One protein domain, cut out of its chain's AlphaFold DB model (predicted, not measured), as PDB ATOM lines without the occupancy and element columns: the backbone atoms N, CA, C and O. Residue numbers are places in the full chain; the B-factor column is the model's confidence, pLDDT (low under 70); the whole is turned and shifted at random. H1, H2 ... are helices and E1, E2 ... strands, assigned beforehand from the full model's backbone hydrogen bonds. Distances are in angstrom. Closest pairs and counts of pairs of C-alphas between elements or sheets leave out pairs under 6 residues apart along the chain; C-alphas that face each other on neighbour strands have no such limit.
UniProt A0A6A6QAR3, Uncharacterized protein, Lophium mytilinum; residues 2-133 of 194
ATOM      1  N   GLN A   2     222.025 283.156 194.078       85.44
ATOM      2  CA  GLN A   2     221.213 284.136 193.334       85.44
ATOM      3  C   GLN A   2     221.365 284.061 191.805       85.44
ATOM      4  O   GLN A   2     220.369 283.991 191.097       85.44
ATOM      5  N   THR A   3     222.596 284.006 191.286       89.25
ATOM      6  CA  THR A   3     222.847 283.884 189.837       89.25
ATOM      7  C   THR A   3     222.227 282.619 189.238       89.25
ATOM      8  O   THR A   3     221.670 282.670 188.149       89.25
ATOM      9  N   ALA A   4     222.288 281.494 189.959       88.69
ATOM     10  CA  ALA A   4     221.699 280.233 189.513       88.69
ATOM     11  C   ALA A   4     220.164 280.305 189.506       88.69
ATOM     12  O   ALA A   4     219.542 279.860 188.548       88.69
ATOM     13  N   SER A   5     219.561 280.924 190.524       89.44
ATOM     14  CA  SER A   5     218.113 281.154 190.572       89.44
ATOM     15  C   SER A   5     217.636 282.081 189.450       89.44
ATOM     16  O   SER A   5     216.610 281.816 188.835       89.44
ATOM     17  N   ASN A   6     218.390 283.142 189.143       92.94
ATOM     18  CA  ASN A   6     218.074 284.030 188.022       92.94
ATOM     19  C   ASN A   6     218.105 283.268 186.690       92.94
ATOM     20  O   ASN A   6     217.171 283.379 185.905       92.94
ATOM     21  N   LEU A   7     219.135 282.442 186.478       93.62
ATOM     22  CA  LEU A   7     219.252 281.629 185.270       93.62
ATOM     23  C   LEU A   7     218.124 280.589 185.152       93.62
ATOM     24  O   LEU A   7     217.600 280.381 184.060       93.62
ATOM     25  N   ASP A   8     217.714 279.954 186.256       93.94
ATOM     26  CA  ASP A   8     216.555 279.048 186.245       93.94
ATOM     27  C   ASP A   8     215.262 279.782 185.862       93.94
ATOM     28  O   ASP A   8     214.488 279.267 185.056       93.94
ATOM     29  N   ASN A   9     215.058 281.006 186.358       93.19
ATOM     30  CA  ASN A   9     213.901 281.829 186.002       93.19
ATOM     31  C   ASN A   9     213.903 282.234 184.519       93.19
ATOM     32  O   ASN A   9     212.866 282.158 183.859       93.19
ATOM     33  N   GLU A  10     215.053 282.632 183.971       94.81
ATOM     34  CA  GLU A  10     215.192 282.950 182.543       94.81
ATOM     35  C   GLU A  10     214.863 281.737 181.669       94.81
ATOM     36  O   GLU A  10     214.123 281.844 180.689       94.81
ATOM     37  N   LEU A  11     215.351 280.560 182.059       94.31
ATOM     38  CA  LEU A  11     215.031 279.307 181.391       94.31
ATOM     39  C   LEU A  11     213.538 278.961 181.551       94.31
ATOM     40  O   LEU A  11     212.883 278.570 180.583       94.31
ATOM     41  N   ALA A  12     212.943 279.122 182.730       94.44
ATOM     42  CA  ALA A  12     211.504 278.927 182.914       94.44
ATOM     43  C   ALA A  12     210.685 279.811 181.954       94.44
ATOM     44  O   ALA A  12     209.771 279.318 181.296       94.44
ATOM     45  N   ASN A  13     211.078 281.076 181.794       95.31
ATOM     46  CA  ASN A  13     210.448 282.011 180.862       95.31
ATOM     47  C   ASN A  13     210.700 281.662 179.382       95.31
ATOM     48  O   ASN A  13     209.839 281.855 178.528       95.31
ATOM     49  N   TRP A  14     211.864 281.103 179.046       94.38
ATOM     50  CA  TRP A  14     212.101 280.610 177.690       94.38
ATOM     51  C   TRP A  14     211.051 279.561 177.293       94.38
ATOM     52  O   TRP A  14     210.479 279.662 176.214       94.38
ATOM     53  N   ALA A  15     210.703 278.612 178.167       92.19
ATOM     54  CA  ALA A  15     209.728 277.571 177.824       92.19
ATOM     55  C   ALA A  15     208.330 278.125 177.491       92.19
ATOM     56  O   ALA A  15     207.645 277.578 176.627       92.19
ATOM     57  N   THR A  16     207.916 279.222 178.129       91.25
ATOM     58  CA  THR A  16     206.594 279.836 177.914       91.25
ATOM     59  C   THR A  16     206.535 280.713 176.662       91.25
ATOM     60  O   THR A  16     205.449 280.981 176.153       91.25
ATOM     61  N   THR A  17     207.685 281.132 176.131       92.38
ATOM     62  CA  THR A  17     207.791 282.023 174.962       92.38
ATOM     63  C   THR A  17     207.961 281.275 173.635       92.38
ATOM     64  O   THR A  17     208.114 281.899 172.583       92.38
ATOM     65  N   GLN A  18     207.920 279.938 173.649       92.00
ATOM     66  CA  GLN A  18     208.107 279.130 172.445       92.00
ATOM     67  C   GLN A  18     206.893 279.166 171.510       92.00
ATOM     68  O   GLN A  18     205.738 279.203 171.934       92.00
ATOM     69  N   LEU A  19     207.166 279.084 170.204       87.50
ATOM     70  CA  LEU A  19     206.136 279.030 169.166       87.50
ATOM     71  C   LEU A  19     205.215 277.819 169.357       87.50
ATOM     72  O   LEU A  19     205.669 276.737 169.721       87.50
ATOM     73  N   HIS A  20     203.938 277.957 168.989       86.75
ATOM     74  CA  HIS A  20     202.961 276.866 169.101       86.75
ATOM     75  C   HIS A  20     203.419 275.573 168.405       86.75
ATOM     76  O   HIS A  20     203.285 274.489 168.959       86.75
ATOM     77  N   ARG A  21     204.065 275.684 167.234       89.56
ATOM     78  CA  ARG A  21     204.590 274.530 166.477       89.56
ATOM     79  C   ARG A  21     205.720 273.767 167.193       89.56
ATOM     80  O   ARG A  21     206.095 272.692 166.745       89.56
ATOM     81  N   TRP A  22     206.313 274.350 168.236       91.56
ATOM     82  CA  TRP A  22     207.352 273.714 169.050       91.56
ATOM     83  C   TRP A  22     206.770 272.981 170.254       91.56
ATOM     84  O   TRP A  22     207.497 272.230 170.896       91.56
ATOM     85  N   GLN A  23     205.489 273.176 170.565       92.56
ATOM     86  CA  GLN A  23     204.850 272.491 171.678       92.56
ATOM     87  C   GLN A  23     204.755 270.994 171.387       92.56
ATOM     88  O   GLN A  23     204.479 270.568 170.263       92.56
ATOM     89  N   TYR A  24     205.012 270.193 172.414       94.62
ATOM     90  CA  TYR A  24     204.790 268.758 172.347       94.62
ATOM     91  C   TYR A  24     203.302 268.450 172.490       94.62
ATOM     92  O   TYR A  24     202.523 269.248 173.015       94.62
ATOM     93  N   ARG A  25     202.907 267.264 172.038       95.88
ATOM     94  CA  ARG A  25     201.556 266.743 172.214       95.88
ATOM     95  C   ARG A  25     201.620 265.390 172.892       95.88
ATOM     96  O   ARG A  25     202.224 264.465 172.357       95.88
ATOM     97  N   THR A  26     200.948 265.255 174.024       96.94
ATOM     98  CA  THR A  26     200.709 263.948 174.632       96.94
ATOM     99  C   THR A  26     199.697 263.176 173.790       96.94
ATOM    100  O   THR A  26     198.622 263.699 173.494       96.94
ATOM    101  N   ILE A  27     200.041 261.955 173.384       95.50
ATOM    102  CA  ILE A  27     199.170 261.096 172.560       95.50
ATOM    103  C   ILE A  27     198.620 259.887 173.315       95.50
ATOM    104  O   ILE A  27     197.751 259.210 172.790       95.50
ATOM    105  N   GLY A  28     199.110 259.627 174.527       92.31
ATOM    106  CA  GLY A  28     198.630 258.534 175.363       92.31
ATOM    107  C   GLY A  28     199.537 258.283 176.560       92.31
ATOM    108  O   GLY A  28     200.414 259.095 176.888       92.31
ATOM    109  N   LYS A  29     199.317 257.150 177.220       91.06
ATOM    110  CA  LYS A  29     200.105 256.682 178.361       91.06
ATOM    111  C   LYS A  29     200.199 255.160 178.315       91.06
ATOM    112  O   LYS A  29     199.184 254.502 178.125       91.06
ATOM    113  N   PHE A  30     201.383 254.608 178.556       87.31
ATOM    114  CA  PHE A  30     201.526 253.174 178.800       87.31
ATOM    115  C   PHE A  30     201.377 252.892 180.297       87.31
ATOM    116  O   PHE A  30     202.107 253.460 181.119       87.31
ATOM    117  N   ASP A  31     200.420 252.035 180.650       80.81
ATOM    118  CA  ASP A  31     200.171 251.603 182.026       80.81
ATOM    119  C   ASP A  31     200.704 250.174 182.247       80.81
ATOM    120  O   ASP A  31     200.423 249.301 181.421       80.81
ATOM    121  N   PRO A  32     201.424 249.909 183.356       71.56
ATOM    122  CA  PRO A  32     201.850 248.562 183.737       71.56
ATOM    123  C   PRO A  32     200.733 247.511 183.767       71.56
ATOM    124  O   PRO A  32     201.015 246.331 183.584       71.56
ATOM    125  N   LEU A  33     199.482 247.914 184.008       66.94
ATOM    126  CA  LEU A  33     198.331 247.009 184.089       66.94
ATOM    127  C   LEU A  33     197.709 246.681 182.727       66.94
ATOM    128  O   LEU A  33     196.950 245.722 182.623       66.94
ATOM    129  N   MET A  34     197.988 247.477 181.692       59.19
ATOM    130  CA  MET A  34     197.327 247.355 180.385       59.19
ATOM    131  C   MET A  34     198.023 246.387 179.431       59.19
ATOM    132  O   MET A  34     197.574 246.196 178.307       59.19
ATOM    133  N   THR A  35     199.142 245.797 179.834       54.97
ATOM    134  CA  THR A  35     200.030 245.142 178.881       54.97
ATOM    135  C   THR A  35     200.621 243.871 179.461       54.97
ATOM    136  O   THR A  35     201.326 243.895 180.466       54.97
ATOM    137  N   ASP A  36     200.410 242.766 178.745       54.81
ATOM    138  CA  ASP A  36     201.226 241.550 178.814       54.81
ATOM    139  C   ASP A  36     202.638 241.862 178.262       54.81
ATOM    140  O   ASP A  36     203.104 241.272 177.283       54.81
ATOM    141  N   PHE A  37     203.334 242.849 178.843       57.12
ATOM    142  CA  PHE A  37     204.738 243.127 178.554       57.12
ATOM    143  C   PHE A  37     205.555 241.932 179.047       57.12
ATOM    144  O   PHE A  37     206.084 241.916 180.155       57.12
ATOM    145  N   LYS A  38     205.668 240.904 178.204       47.72
ATOM    146  CA  LYS A  38     206.548 239.749 178.424       47.72
ATOM    147  C   LYS A  38     208.027 240.144 178.473       47.72
ATOM    148  O   LYS A  38     208.860 239.345 178.884       47.72
ATOM    149  N   GLU A  39     208.349 241.371 178.073       55.06
ATOM    150  CA  GLU A  39     209.699 241.907 178.027       55.06
ATOM    151  C   GLU A  39     209.796 243.133 178.944       55.06
ATOM    152  O   GLU A  39     209.011 244.072 178.820       55.06
ATOM    153  N   ASN A  40     210.758 243.100 179.870       61.62
ATOM    154  CA  ASN A  40     211.028 244.057 180.954       61.62
ATOM    155  C   ASN A  40     211.392 245.492 180.484       61.62
ATOM    156  O   ASN A  40     212.441 246.021 180.848       61.62
ATOM    157  N   HIS A  41     210.553 246.152 179.690       76.69
ATOM    158  CA  HIS A  41     210.793 247.502 179.167       76.69
ATOM    159  C   HIS A  41     210.170 248.576 180.065       76.69
ATOM    160  O   HIS A  41     209.296 249.330 179.644       76.69
ATOM    161  N   PHE A  42     210.617 248.655 181.324       80.38
ATOM    162  CA  PHE A  42     210.019 249.550 182.323       80.38
ATOM    163  C   PHE A  42     210.117 251.040 181.931       80.38
ATOM    164  O   PHE A  42     209.248 251.833 182.294       80.38
ATOM    165  N   TRP A  43     211.109 251.418 181.122       87.31
ATOM    166  CA  TRP A  43     211.236 252.772 180.574       87.31
ATOM    167  C   TRP A  43     210.082 253.229 179.662       87.31
ATOM    168  O   TRP A  43     209.956 254.431 179.436       87.31
ATOM    169  N   LEU A  44     209.251 252.314 179.144       85.81
ATOM    170  CA  LEU A  44     208.086 252.663 178.321       85.81
ATOM    171  C   LEU A  44     206.923 253.225 179.140       85.81
ATOM    172  O   LEU A  44     206.061 253.898 178.581       85.81
ATOM    173  N   PHE A  45     206.854 252.932 180.440       87.38
ATOM    174  CA  PHE A  45     205.695 253.294 181.244       87.38
ATOM    175  C   PHE A  45     205.609 254.794 181.500       87.38
ATOM    176  O   PHE A  45     206.598 255.461 181.801       87.38
ATOM    177  N   GLY A  46     204.379 255.303 181.475       89.81
ATOM    178  CA  GLY A  46     204.096 256.715 181.681       89.81
ATOM    179  C   GLY A  46     203.596 257.415 180.426       89.81
ATOM    180  O   GLY A  46     203.167 256.787 179.456       89.81
ATOM    181  N   ARG A  47     203.533 258.745 180.525       94.88
ATOM    182  CA  ARG A  47     203.007 259.635 179.486       94.88
ATOM    183  C   ARG A  47     203.852 259.513 178.220       94.88
ATOM    184  O   ARG A  47     205.064 259.393 178.320       94.88
ATOM    185  N   VAL A  48     203.229 259.581 177.046       95.81
ATOM    186  CA  VAL A  48     203.921 259.531 175.754       95.81
ATOM    187  C   VAL A  48     203.698 260.835 175.003       95.81
ATOM    188  O   VAL A  48     202.573 261.142 174.600       95.81
ATOM    189  N   ASP A  49     204.780 261.577 174.785       97.38
ATOM    190  CA  ASP A  49     204.768 262.870 174.107       97.38
ATOM    191  C   ASP A  49     205.408 262.765 172.722       97.38
ATOM    192  O   ASP A  49     206.501 262.220 172.566       97.38
ATOM    193  N   VAL A  50     204.753 263.344 171.715       96.81
ATOM    194  CA  VAL A  50     205.291 263.498 170.358       96.81
ATOM    195  C   VAL A  50     205.600 264.957 170.056       96.81
ATOM    196  O   VAL A  50     204.965 265.875 170.577       96.81
ATOM    197  N   TYR A  51     206.576 265.161 169.181       96.44
ATOM    198  CA  TYR A  51     207.059 266.470 168.758       96.44
ATOM    199  C   TYR A  51     206.952 266.564 167.235       96.44
ATOM    200  O   TYR A  51     206.790 265.545 166.562       96.44
ATOM    201  N   ALA A  52     207.049 267.772 166.672       95.12
ATOM    202  CA  ALA A  52     207.002 267.912 165.214       95.12
ATOM    203  C   ALA A  52     208.172 267.178 164.532       95.12
ATOM    204  O   ALA A  52     208.003 266.599 163.462       95.12
ATOM    205  N   ASP A  53     209.342 267.158 165.180       95.31
ATOM    206  CA  ASP A  53     210.514 266.399 164.752       95.31
ATOM    207  C   ASP A  53     211.486 266.134 165.924       95.31
ATOM    208  O   ASP A  53     211.331 266.647 167.040       95.31
ATOM    209  N   LEU A  54     212.509 265.311 165.659       95.38
ATOM    210  CA  LEU A  54     213.548 264.948 166.632       95.38
ATOM    211  C   LEU A  54     214.402 266.143 167.083       95.38
ATOM    212  O   LEU A  54     214.898 266.129 168.210       95.38
ATOM    213  N   TYR A  55     214.585 267.174 166.255       94.94
ATOM    214  CA  TYR A  55     215.377 268.350 166.623       94.94
ATOM    215  C   TYR A  55     214.651 269.189 167.667       94.94
ATOM    216  O   TYR A  55     215.251 269.543 168.681       94.94
ATOM    217  N   ILE A  56     213.356 269.444 167.480       96.38
ATOM    218  CA  ILE A  56     212.539 270.166 168.464       96.38
ATOM    219  C   ILE A  56     212.528 269.416 169.795       96.38
ATOM    220  O   ILE A  56     212.773 270.017 170.842       96.38
ATOM    221  N   SER A  57     212.321 268.096 169.768       96.88
ATOM    222  CA  SER A  57     212.377 267.277 170.985       96.88
ATOM    223  C   SER A  57     213.745 267.356 171.676       96.88
ATOM    224  O   SER A  57     213.839 267.517 172.894       96.88
ATOM    225  N   THR A  58     214.827 267.375 170.896       96.75
ATOM    226  CA  THR A  58     216.194 267.539 171.412       96.75
ATOM    227  C   THR A  58     216.418 268.898 172.066       96.75
ATOM    228  O   THR A  58     217.087 268.969 173.100       96.75
ATOM    229  N   ILE A  59     215.871 269.977 171.503       96.94
ATOM    230  CA  ILE A  59     215.959 271.318 172.094       96.94
ATOM    231  C   ILE A  59     215.252 271.328 173.451       96.94
ATOM    232  O   ILE A  59     215.855 271.739 174.443       96.94
ATOM    233  N   TRP A  60     214.033 270.787 173.528       97.62
ATOM    234  CA  TRP A  60     213.307 270.639 174.793       97.62
ATOM    235  C   TRP A  60     214.075 269.807 175.818       97.62
ATOM    236  O   TRP A  60     214.230 270.219 176.965       97.62
ATOM    237  N   ASN A  61     214.618 268.662 175.418       97.69
ATOM    238  CA  ASN A  61     215.373 267.801 176.324       97.69
ATOM    239  C   ASN A  61     216.707 268.423 176.752       97.69
ATOM    240  O   ASN A  61     217.143 268.239 177.888       97.69
ATOM    241  N   THR A  62     217.337 269.224 175.891       96.81
ATOM    242  CA  THR A  62     218.532 270.004 176.241       96.81
ATOM    243  C   THR A  62     218.195 271.082 177.259       96.81
ATOM    244  O   THR A  62     218.897 271.203 178.262       96.81
ATOM    245  N   TYR A  63     217.101 271.806 177.042       96.94
ATOM    246  CA  TYR A  63     216.563 272.782 177.976       96.94
ATOM    247  C   TYR A  63     216.287 272.165 179.358       96.94
ATOM    248  O   TYR A  63     216.837 272.625 180.362       96.94
ATOM    249  N   ARG A  64     215.506 271.076 179.408       97.75
ATOM    250  CA  ARG A  64     215.151 270.371 180.653       97.75
ATOM    251  C   ARG A  64     216.398 269.881 181.383       97.75
ATOM    252  O   ARG A  64     216.539 270.112 182.579       97.75
ATOM    253  N   LYS A  65     217.350 269.284 180.654       97.12
ATOM    254  CA  LYS A  65     218.651 268.853 181.189       97.12
ATOM    255  C   LYS A  65     219.417 270.014 181.831       97.12
ATOM    256  O   LYS A  65     219.937 269.852 182.931       97.12
ATOM    257  N   VAL A  66     219.513 271.164 181.160       97.12
ATOM    258  CA  VAL A  66     220.241 272.332 181.687       97.12
ATOM    259  C   VAL A  66     219.567 272.868 182.950       97.12
ATOM    260  O   VAL A  66     220.255 273.086 183.946       97.12
ATOM    261  N   ARG A  67     218.236 273.000 182.957       97.19
ATOM    262  CA  ARG A  67     217.495 273.405 184.163       97.19
ATOM    263  C   ARG A  67     217.692 272.440 185.320       97.19
ATOM    264  O   ARG A  67     217.977 272.879 186.427       97.19
ATOM    265  N   LEU A  68     217.635 271.136 185.062       97.69
ATOM    266  CA  LEU A  68     217.894 270.120 186.080       97.69
ATOM    267  C   LEU A  68     219.288 270.258 186.697       97.69
ATOM    268  O   LEU A  68     219.416 270.176 187.913       97.69
ATOM    269  N   MET A  69     220.319 270.517 185.889       96.75
ATOM    270  CA  MET A  69     221.676 270.750 186.396       96.75
ATOM    271  C   MET A  69     221.763 272.000 187.283       96.75
ATOM    272  O   MET A  69     222.460 271.987 188.295       96.75
ATOM    273  N   ILE A  70     221.060 273.076 186.919       96.31
ATOM    274  CA  ILE A  70     221.017 274.311 187.712       96.31
ATOM    275  C   ILE A  70     220.296 274.069 189.037       96.31
ATOM    276  O   ILE A  70     220.801 274.461 190.088       96.31
ATOM    277  N   ILE A  71     219.146 273.394 189.003       95.75
ATOM    278  CA  ILE A  71     218.371 273.081 190.203       95.75
ATOM    279  C   ILE A  71     219.169 272.160 191.139       95.75
ATOM    280  O   ILE A  71     219.233 272.434 192.337       95.75
ATOM    281  N   ASP A  72     219.822 271.119 190.615       94.88
ATOM    282  CA  ASP A  72     220.686 270.222 191.400       94.88
ATOM    283  C   ASP A  72     221.810 271.018 192.091       94.88
ATOM    284  O   ASP A  72     222.015 270.883 193.296       94.88
ATOM    285  N   ALA A  73     222.441 271.963 191.382       93.62
ATOM    286  CA  ALA A  73     223.450 272.852 191.961       93.62
ATOM    287  C   ALA A  73     222.889 273.791 193.050       93.62
ATOM    288  O   ALA A  73     223.552 274.030 194.063       93.62
ATOM    289  N   ILE A  74     221.671 274.323 192.879       93.12
ATOM    290  CA  ILE A  74     220.994 275.137 193.904       93.12
ATOM    291  C   ILE A  74     220.752 274.302 195.166       93.12
ATOM    292  O   ILE A  74     221.050 274.772 196.270       93.12
ATOM    293  N   ILE A  75     220.260 273.068 195.014       91.94
ATOM    294  CA  ILE A  75     220.020 272.150 196.134       91.94
ATOM    295  C   ILE A  75     221.318 271.790 196.846       91.94
ATOM    296  O   ILE A  75     221.358 271.824 198.079       91.94
ATOM    297  N   ASP A  76     222.386 271.495 196.110       91.19
ATOM    298  CA  ASP A  76     223.695 271.197 196.690       91.19
ATOM    299  C   ASP A  76     224.234 272.379 197.505       91.19
ATOM    300  O   ASP A  76     224.707 272.206 198.633       91.19
ATOM    301  N   CYS A  77     224.122 273.602 196.977       91.25
ATOM    302  CA  CYS A  77     224.500 274.809 197.709       91.25
ATOM    303  C   CYS A  77     223.657 275.004 198.975       91.25
ATOM    304  O   CYS A  77     224.211 275.288 200.033       91.25
ATOM    305  N   ALA A  78     222.334 274.851 198.894       91.00
ATOM    306  CA  ALA A  78     221.458 275.033 200.050       91.00
ATOM    307  C   ALA A  78     221.654 273.954 201.114       91.00
ATOM    308  O   ALA A  78     221.569 274.252 202.303       91.00
ATOM    309  N   SER A  79     221.963 272.722 200.707       89.38
ATOM    310  CA  SER A  79     222.257 271.622 201.627       89.38
ATOM    311  C   SER A  79     223.510 271.918 202.452       89.38
ATOM    312  O   SER A  79     223.496 271.731 203.663       89.38
ATOM    313  N   LYS A  80     224.555 272.490 201.837       90.12
ATOM    314  CA  LYS A  80     225.770 272.943 202.547       90.12
ATOM    315  C   LYS A  80     225.522 274.097 203.523       90.12
ATOM    316  O   LYS A  80     226.325 274.307 204.422       90.12
ATOM    317  N   LEU A  81     224.431 274.840 203.340       89.25
ATOM    318  CA  LEU A  81     224.030 275.961 204.192       89.25
ATOM    319  C   LEU A  81     222.908 275.594 205.180       89.25
ATOM    320  O   LEU A  81     222.418 276.473 205.879       89.25
ATOM    321  N   ASN A  82     222.485 274.324 205.244       87.12
ATOM    322  CA  ASN A  82     221.345 273.855 206.047       87.12
ATOM    323  C   ASN A  82     220.002 274.554 205.728       87.12
ATOM    324  O   ASN A  82     219.129 274.669 206.583       87.12
ATOM    325  N   LEU A  83     219.802 274.983 204.476       86.12
ATOM    326  CA  LEU A  83     218.594 275.684 204.000       86.12
ATOM    327  C   LEU A  83     217.677 274.805 203.133       86.12
ATOM    328  O   LEU A  83     216.799 275.304 202.429       86.12
ATOM    329  N   ARG A  84     217.867 273.482 203.154       76.19
ATOM    330  CA  ARG A  84     217.196 272.549 202.230       76.19
ATOM    331  C   ARG A  84     215.667 272.558 202.343       76.19
ATOM    332  O   ARG A  84     214.990 272.365 201.338       76.19
ATOM    333  N   ASN A  85     215.133 272.825 203.533       75.94
ATOM    334  CA  ASN A  85     213.692 272.793 203.810       75.94
ATOM    335  C   ASN A  85     212.889 273.811 202.979       75.94
ATOM    336  O   ASN A  85     211.688 273.638 202.795       75.94
ATOM    337  N   PHE A  86     213.544 274.840 202.432       80.00
ATOM    338  CA  PHE A  86     212.906 275.865 201.603       80.00
ATOM    339  C   PHE A  86     212.897 275.533 200.102       80.00
ATOM    340  O   PHE A  86     212.403 276.334 199.313       80.00
ATOM    341  N   LEU A  87     213.425 274.371 199.692       88.06
ATOM    342  CA  LEU A  87     213.591 274.007 198.277       88.06
ATOM    343  C   LEU A  87     212.565 272.998 197.744       88.06
ATOM    344  O   LEU A  87     212.762 272.405 196.681       88.06
ATOM    345  N   GLN A  88     211.458 272.795 198.459       89.50
ATOM    346  CA  GLN A  88     210.390 271.897 198.015       89.50
ATOM    347  C   GLN A  88     209.837 272.244 196.614       89.50
ATOM    348  O   GLN A  88     209.646 271.312 195.828       89.50
ATOM    349  N   PRO A  89     209.635 273.528 196.242       91.12
ATOM    350  CA  PRO A  89     209.195 273.881 194.891       91.12
ATOM    351  C   PRO A  89     210.186 273.431 193.813       91.12
ATOM    352  O   PRO A  89     209.792 272.804 192.835       91.12
ATOM    353  N   GLN A  90     211.484 273.664 194.025       92.50
ATOM    354  CA  GLN A  90     212.548 273.283 193.095       92.50
ATOM    355  C   GLN A  90     212.645 271.764 192.939       92.50
ATOM    356  O   GLN A  90     212.836 271.264 191.831       92.50
ATOM    357  N   ILE A  91     212.473 271.021 194.036       93.38
ATOM    358  CA  ILE A  91     212.423 269.555 194.015       93.38
ATOM    359  C   ILE A  91     211.234 269.065 193.185       93.38
ATOM    360  O   ILE A  91     211.402 268.139 192.393       93.38
ATOM    361  N   SER A  92     210.054 269.674 193.343       95.12
ATOM    362  CA  SER A  92     208.874 269.334 192.539       95.12
ATOM    363  C   SER A  92     209.124 269.615 191.060       95.12
ATOM    364  O   SER A  92     209.007 268.709 190.243       95.12
ATOM    365  N   THR A  93     209.584 270.824 190.726       95.88
ATOM    366  CA  THR A  93     209.897 271.209 189.342       95.88
ATOM    367  C   THR A  93     210.909 270.266 188.703       95.88
ATOM    368  O   THR A  93     210.765 269.893 187.545       95.88
ATOM    369  N   ALA A  94     211.935 269.843 189.440       96.75
ATOM    370  CA  ALA A  94     212.893 268.885 188.915       96.75
ATOM    371  C   ALA A  94     212.269 267.514 188.633       96.75
ATOM    372  O   ALA A  94     212.627 266.880 187.647       96.75
ATOM    373  N   GLN A  95     211.337 267.047 189.463       96.75
ATOM    374  CA  GLN A  95     210.642 265.786 189.203       96.75
ATOM    375  C   GLN A  95     209.822 265.877 187.916       96.75
ATOM    376  O   GLN A  95     209.968 264.996 187.071       96.75
ATOM    377  N   ASP A  96     209.093 266.978 187.729       96.69
ATOM    378  CA  ASP A  96     208.306 267.232 186.519       96.69
ATOM    379  C   ASP A  96     209.201 267.280 185.268       96.69
ATOM    380  O   ASP A  96     208.919 266.629 184.268       96.69
ATOM    381  N   LEU A  97     210.346 267.971 185.338       97.94
ATOM    382  CA  LEU A  97     211.304 268.040 184.227       97.94
ATOM    383  C   LEU A  97     211.888 266.667 183.862       97.94
ATOM    384  O   LEU A  97     212.173 266.414 182.690       97.94
ATOM    385  N   VAL A  98     212.106 265.789 184.845       97.62
ATOM    386  CA  VAL A  98     212.582 264.421 184.596       97.62
ATOM    387  C   VAL A  98     211.483 263.570 183.962       97.62
ATOM    388  O   VAL A  98     211.767 262.828 183.018       97.62
ATOM    389  N   ASP A  99     210.247 263.696 184.439       96.50
ATOM    390  CA  ASP A  99     209.095 262.985 183.883       96.50
ATOM    391  C   ASP A  99     208.792 263.453 182.451       96.50
ATOM    392  O   ASP A  99     208.487 262.634 181.586       96.50
ATOM    393  N   ASP A 100     208.995 264.733 182.142       97.44
ATOM    394  CA  ASP A 100     208.896 265.263 180.780       97.44
ATOM    395  C   ASP A 100     209.975 264.699 179.835       97.44
ATOM    396  O   ASP A 100     209.715 264.478 178.648       97.44
ATOM    397  N   ILE A 101     211.199 264.462 180.330       97.88
ATOM    398  CA  ILE A 101     212.241 263.772 179.548       97.88
ATOM    399  C   ILE A 101     211.826 262.317 179.319       97.88
ATOM    400  O   ILE A 101     211.918 261.840 178.186       97.88
ATOM    401  N   ALA A 102     211.330 261.629 180.354       97.12
ATOM    402  CA  ALA A 102     210.828 260.260 180.238       97.12
ATOM    403  C   ALA A 102     209.696 260.163 179.202       97.12
ATOM    404  O   ALA A 102     209.700 259.272 178.356       97.12
ATOM    405  N   ALA A 103     208.791 261.142 179.183       97.12
ATOM    406  CA  ALA A 103     207.676 261.162 178.246       97.12
ATOM    407  C   ALA A 103     208.100 261.314 176.775       97.12
ATOM    408  O   ALA A 103     207.366 260.924 175.867       97.12
ATOM    409  N   SER A 104     209.305 261.833 176.517       97.50
ATOM    410  CA  SER A 104     209.874 261.939 175.167       97.50
ATOM    411  C   SER A 104     210.567 260.663 174.667       97.50
ATOM    412  O   SER A 104     210.923 260.590 173.490       97.50
ATOM    413  N   LEU A 105     210.775 259.657 175.529       96.88
ATOM    414  CA  LEU A 105     211.580 258.474 175.206       96.88
ATOM    415  C   LEU A 105     211.035 257.721 173.996       96.88
ATOM    416  O   LEU A 105     211.770 257.497 173.037       96.88
ATOM    417  N   CYS A 106     209.745 257.384 174.000       94.94
ATOM    418  CA  CYS A 106     209.129 256.630 172.908       94.94
ATOM    419  C   CYS A 106     209.275 257.353 171.562       94.94
ATOM    420  O   CYS A 106     209.592 256.720 170.560       94.94
ATOM    421  N   PHE A 107     209.126 258.681 171.546       96.56
ATOM    422  CA  PHE A 107     209.282 259.492 170.336       96.56
ATOM    423  C   PHE A 107     210.683 259.407 169.718       96.56
ATOM    424  O   PHE A 107     210.829 259.449 168.499       96.56
ATOM    425  N   HIS A 108     211.713 259.265 170.545       96.94
ATOM    426  CA  HIS A 108     213.089 259.134 170.078       96.94
ATOM    427  C   HIS A 108     213.511 257.688 169.794       96.94
ATOM    428  O   HIS A 108     214.341 257.461 168.912       96.94
ATOM    429  N   LEU A 109     213.014 256.728 170.573       95.88
ATOM    430  CA  LEU A 109     213.567 255.373 170.636       95.88
ATOM    431  C   LEU A 109     212.758 254.337 169.862       95.88
ATOM    432  O   LEU A 109     213.299 253.272 169.560       95.88
ATOM    433  N   CYS A 110     211.510 254.645 169.515       94.44
ATOM    434  CA  CYS A 110     210.605 253.707 168.869       94.44
ATOM    435  C   CYS A 110     210.235 254.151 167.453       94.44
ATOM    436  O   CYS A 110     210.148 255.342 167.145       94.44
ATOM    437  N   ALA A 111     209.980 253.178 166.587       92.31
ATOM    438  CA  ALA A 111     209.303 253.406 165.323       92.31
ATOM    439  C   ALA A 111     207.785 253.455 165.547       92.31
ATOM    440  O   ALA A 111     207.248 252.676 166.326       92.31
ATOM    441  N   ASP A 112     207.105 254.349 164.826       90.81
ATOM    442  CA  ASP A 112     205.640 254.380 164.724       90.81
ATOM    443  C   ASP A 112     204.880 254.461 166.069       90.81
ATOM    444  O   ASP A 112     203.969 253.691 166.376       90.81
ATOM    445  N   VAL A 113     205.271 255.439 166.892       92.25
ATOM    446  CA  VAL A 113     204.705 255.660 168.234       92.25
ATOM    447  C   VAL A 113     203.172 255.784 168.259       92.25
ATOM    448  O   VAL A 113     202.573 255.199 169.161       92.25
ATOM    449  N   PRO A 114     202.500 256.492 167.325       91.56
ATOM    450  CA  PRO A 114     201.039 256.577 167.338       91.56
ATOM    451  C   PRO A 114     200.362 255.205 167.256       91.56
ATOM    452  O   PRO A 114     199.479 254.915 168.062       91.56
ATOM    453  N   ASN A 115     200.827 254.336 166.354       90.31
ATOM    454  CA  ASN A 115     200.287 252.983 166.226       90.31
ATOM    455  C   ASN A 115     200.636 252.121 167.443       90.31
ATOM    456  O   ASN A 115     199.817 251.314 167.875       90.31
ATOM    457  N   MET A 116     201.811 252.309 168.054       88.56
ATOM    458  CA  MET A 116     202.150 251.615 169.301       88.56
ATOM    459  C   MET A 116     201.190 251.950 170.446       88.56
ATOM    460  O   MET A 116     200.777 251.046 171.171       88.56
ATOM    461  N   VAL A 117     200.841 253.229 170.612       89.38
ATOM    462  CA  VAL A 117     199.888 253.667 171.643       89.38
ATOM    463  C   VAL A 117     198.504 253.080 171.363       89.38
ATOM    464  O   VAL A 117     197.925 252.451 172.244       89.38
ATOM    465  N   GLN A 118     198.023 253.170 170.120       88.50
ATOM    466  CA  GLN A 118     196.737 252.592 169.718       88.50
ATOM    467  C   GLN A 118     196.672 251.070 169.940       88.50
ATOM    468  O   GLN A 118     195.654 250.536 170.393       88.50
ATOM    469  N   ASN A 119     197.753 250.352 169.632       86.25
ATOM    470  CA  ASN A 119     197.823 248.906 169.829       86.25
ATOM    471  C   ASN A 119     197.782 248.533 171.314       86.25
ATOM    472  O   ASN A 119     197.104 247.573 171.674       86.25
ATOM    473  N   ALA A 120     198.455 249.300 172.176       82.94
ATOM    474  CA  ALA A 120     198.395 249.073 173.618       82.94
ATOM    475  C   ALA A 120     196.990 249.321 174.186       82.94
ATOM    476  O   ALA A 120     196.528 248.543 175.013       82.94
ATOM    477  N   GLU A 121     196.284 250.348 173.710       83.81
ATOM    478  CA  GLU A 121     194.914 250.651 174.152       83.81
ATOM    479  C   GLU A 121     193.886 249.609 173.687       83.81
ATOM    480  O   GLU A 121     192.915 249.330 174.389       83.81
ATOM    481  N   SER A 122     194.095 249.012 172.512       83.75
ATOM    482  CA  SER A 122     193.200 247.996 171.938       83.75
ATOM    483  C   SER A 122     193.517 246.560 172.372       83.75
ATOM    484  O   SER A 122     192.788 245.639 171.999       83.75
ATOM    485  N   GLY A 123     194.594 246.347 173.136       78.06
ATOM    486  CA  GLY A 123     195.074 245.010 173.501       78.06
ATOM    487  C   GLY A 123     195.621 244.206 172.313       78.06
ATOM    488  O   GLY A 123     195.739 242.982 172.392       78.06
ATOM    489  N   ALA A 124     195.937 244.873 171.199       78.44
ATOM    490  CA  ALA A 124     196.539 244.248 170.029       78.44
ATOM    491  C   ALA A 124     197.996 243.823 170.318       78.44
ATOM    492  O   ALA A 124     198.626 244.349 171.241       78.44
ATOM    493  N   PRO A 125     198.577 242.896 169.527       72.31
ATOM    494  CA  PRO A 125     199.957 242.466 169.718       72.31
ATOM    495  C   PRO A 125     200.928 243.650 169.697       72.31
ATOM    496  O   PRO A 125     201.151 244.287 168.666       72.31
ATOM    497  N   PHE A 126     201.532 243.924 170.849       74.00
ATOM    498  CA  PHE A 126     202.498 244.997 171.007       74.00
ATOM    499  C   PHE A 126     203.878 244.536 170.525       74.00
ATOM    500  O   PHE A 126     204.391 243.509 170.972       74.00
ATOM    501  N   ARG A 127     204.496 245.292 169.612       76.56
ATOM    502  CA  ARG A 127     205.873 245.056 169.158       76.56
ATOM    503  C   ARG A 127     206.689 246.326 169.288       76.56
ATOM    504  O   ARG A 127     206.383 247.334 168.654       76.56
ATOM    505  N   LEU A 128     207.756 246.248 170.072       85.75
ATOM    506  CA  LEU A 128     208.696 247.342 170.234       85.75
ATOM    507  C   LEU A 128     209.712 247.310 169.092       85.75
ATOM    508  O   LEU A 128     210.597 246.461 169.057       85.75
ATOM    509  N   THR A 129     209.565 248.223 168.136       89.25
ATOM    510  CA  THR A 129     210.502 248.344 167.014       89.25
ATOM    511  C   THR A 129     211.417 249.543 167.251       89.25
ATOM    512  O   THR A 129     210.897 250.640 167.476       89.25
ATOM    513  N   PRO A 130     212.753 249.387 167.200       92.31
ATOM    514  CA  PRO A 130     213.673 250.506 167.355       92.31
ATOM    515  C   PRO A 130     213.427 251.599 166.307       92.31
ATOM    516  O   PRO A 130     213.227 251.324 165.123       92.31
ATOM    517  N   GLY A 131     213.446 252.852 166.755       92.88
ATOM    518  CA  GLY A 131     213.396 254.025 165.889       92.88
ATOM    519  C   GLY A 131     214.723 254.281 165.166       92.88
ATOM    520  O   GLY A 131     215.667 253.493 165.209       92.88
ATOM    521  N   LYS A 132     214.828 255.440 164.510       91.88
ATOM    522  CA  LYS A 132     216.074 255.859 163.843       91.88
ATOM    523  C   LYS A 132     217.186 256.063 164.877       91.88
ATOM    524  O   LYS A 132     216.975 256.803 165.835       91.88
ATOM    525  N   SER A 133     218.397 255.546 164.626       93.50
ATOM    526  CA  SER A 133     219.569 255.704 165.516       93.50
ATOM    527  C   SER A 133     219.845 257.158 165.926       93.50
ATOM    528  O   SER A 133     220.286 257.418 167.042       93.50
TER     529      SER A 133
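What this domain is: This is residues 2 to 133 of the 194 residues of an uncharacterized protein of Lophium mytilinum (UniProt A0A6A6QAR3). A small hairpin of two strands, E1 and E2, sits with the short helices H4 and H5 at one end of an elongated body, and three longer helices make most of the rest. H2, the longest, has H1 and H3 packed on it, both running opposite ways to it. The printed part has 132 residues with five named helices and two named strands, in the order H1, E1, E2, H2, H3, H4, H5; the sheet E1 - E2 is antiparallel and the class is mostly helix. The whole is loose, with a radius of gyration of the C-alphas of 17.5 A and spans of 53 by 32 by 23 A.

Where its parts are: E1 is residues 25 to 30, 15.1 A long, and E2 is residues 46 to 50, 13.3 A. H2, residues 54 to 80, is 38.8 A long and begins at C-alpha 54 (213.548, 264.948, 166.632). H1, residues 2 to 16, is 21.7 A long and begins at C-alpha 2 (221.213, 284.136, 193.334). H3, residues 88 to 103, is 22.7 A long; H4 is residues 105 to 109, 5.9 A; H5, residues 113 to 122, is 14.3 A long and ends at C-alpha 122 (193.200, 247.996, 171.938).

How they stand to each other: In the hairpin E1 and E2, N 27 and O 48 are within hydrogen-bond range at 2.9 A. The closest C-alphas of E2 and H3, Val 48 and Ala 103, are 4.8 A apart; those of E1 and H5, Gly 28 and Val 117, 6.3 A. H2 and H3, a helical hairpin, touch at Arg 64 and Leu 97, their closest C-alphas, 5.7 A apart, at a shallow tilt of 27 degrees. H1 touches H2 at a shallow tilt of 26 degrees; their closest C-alphas, Asp 8 and Arg 67, are 6.1 A apart. H1 and H3 are apart. Each O i to N i+4 pair is within hydrogen-bond range in H2, H3, H4 and H5, and 10 of 11 in H1.

The domain as a whole: The two C-alphas farthest apart, Leu 81 and Ala 124, are 54.1 A apart. The printed part has no cut. The link E1 to E2 is long, and within it residues 33 to 40 have pLDDT under 70.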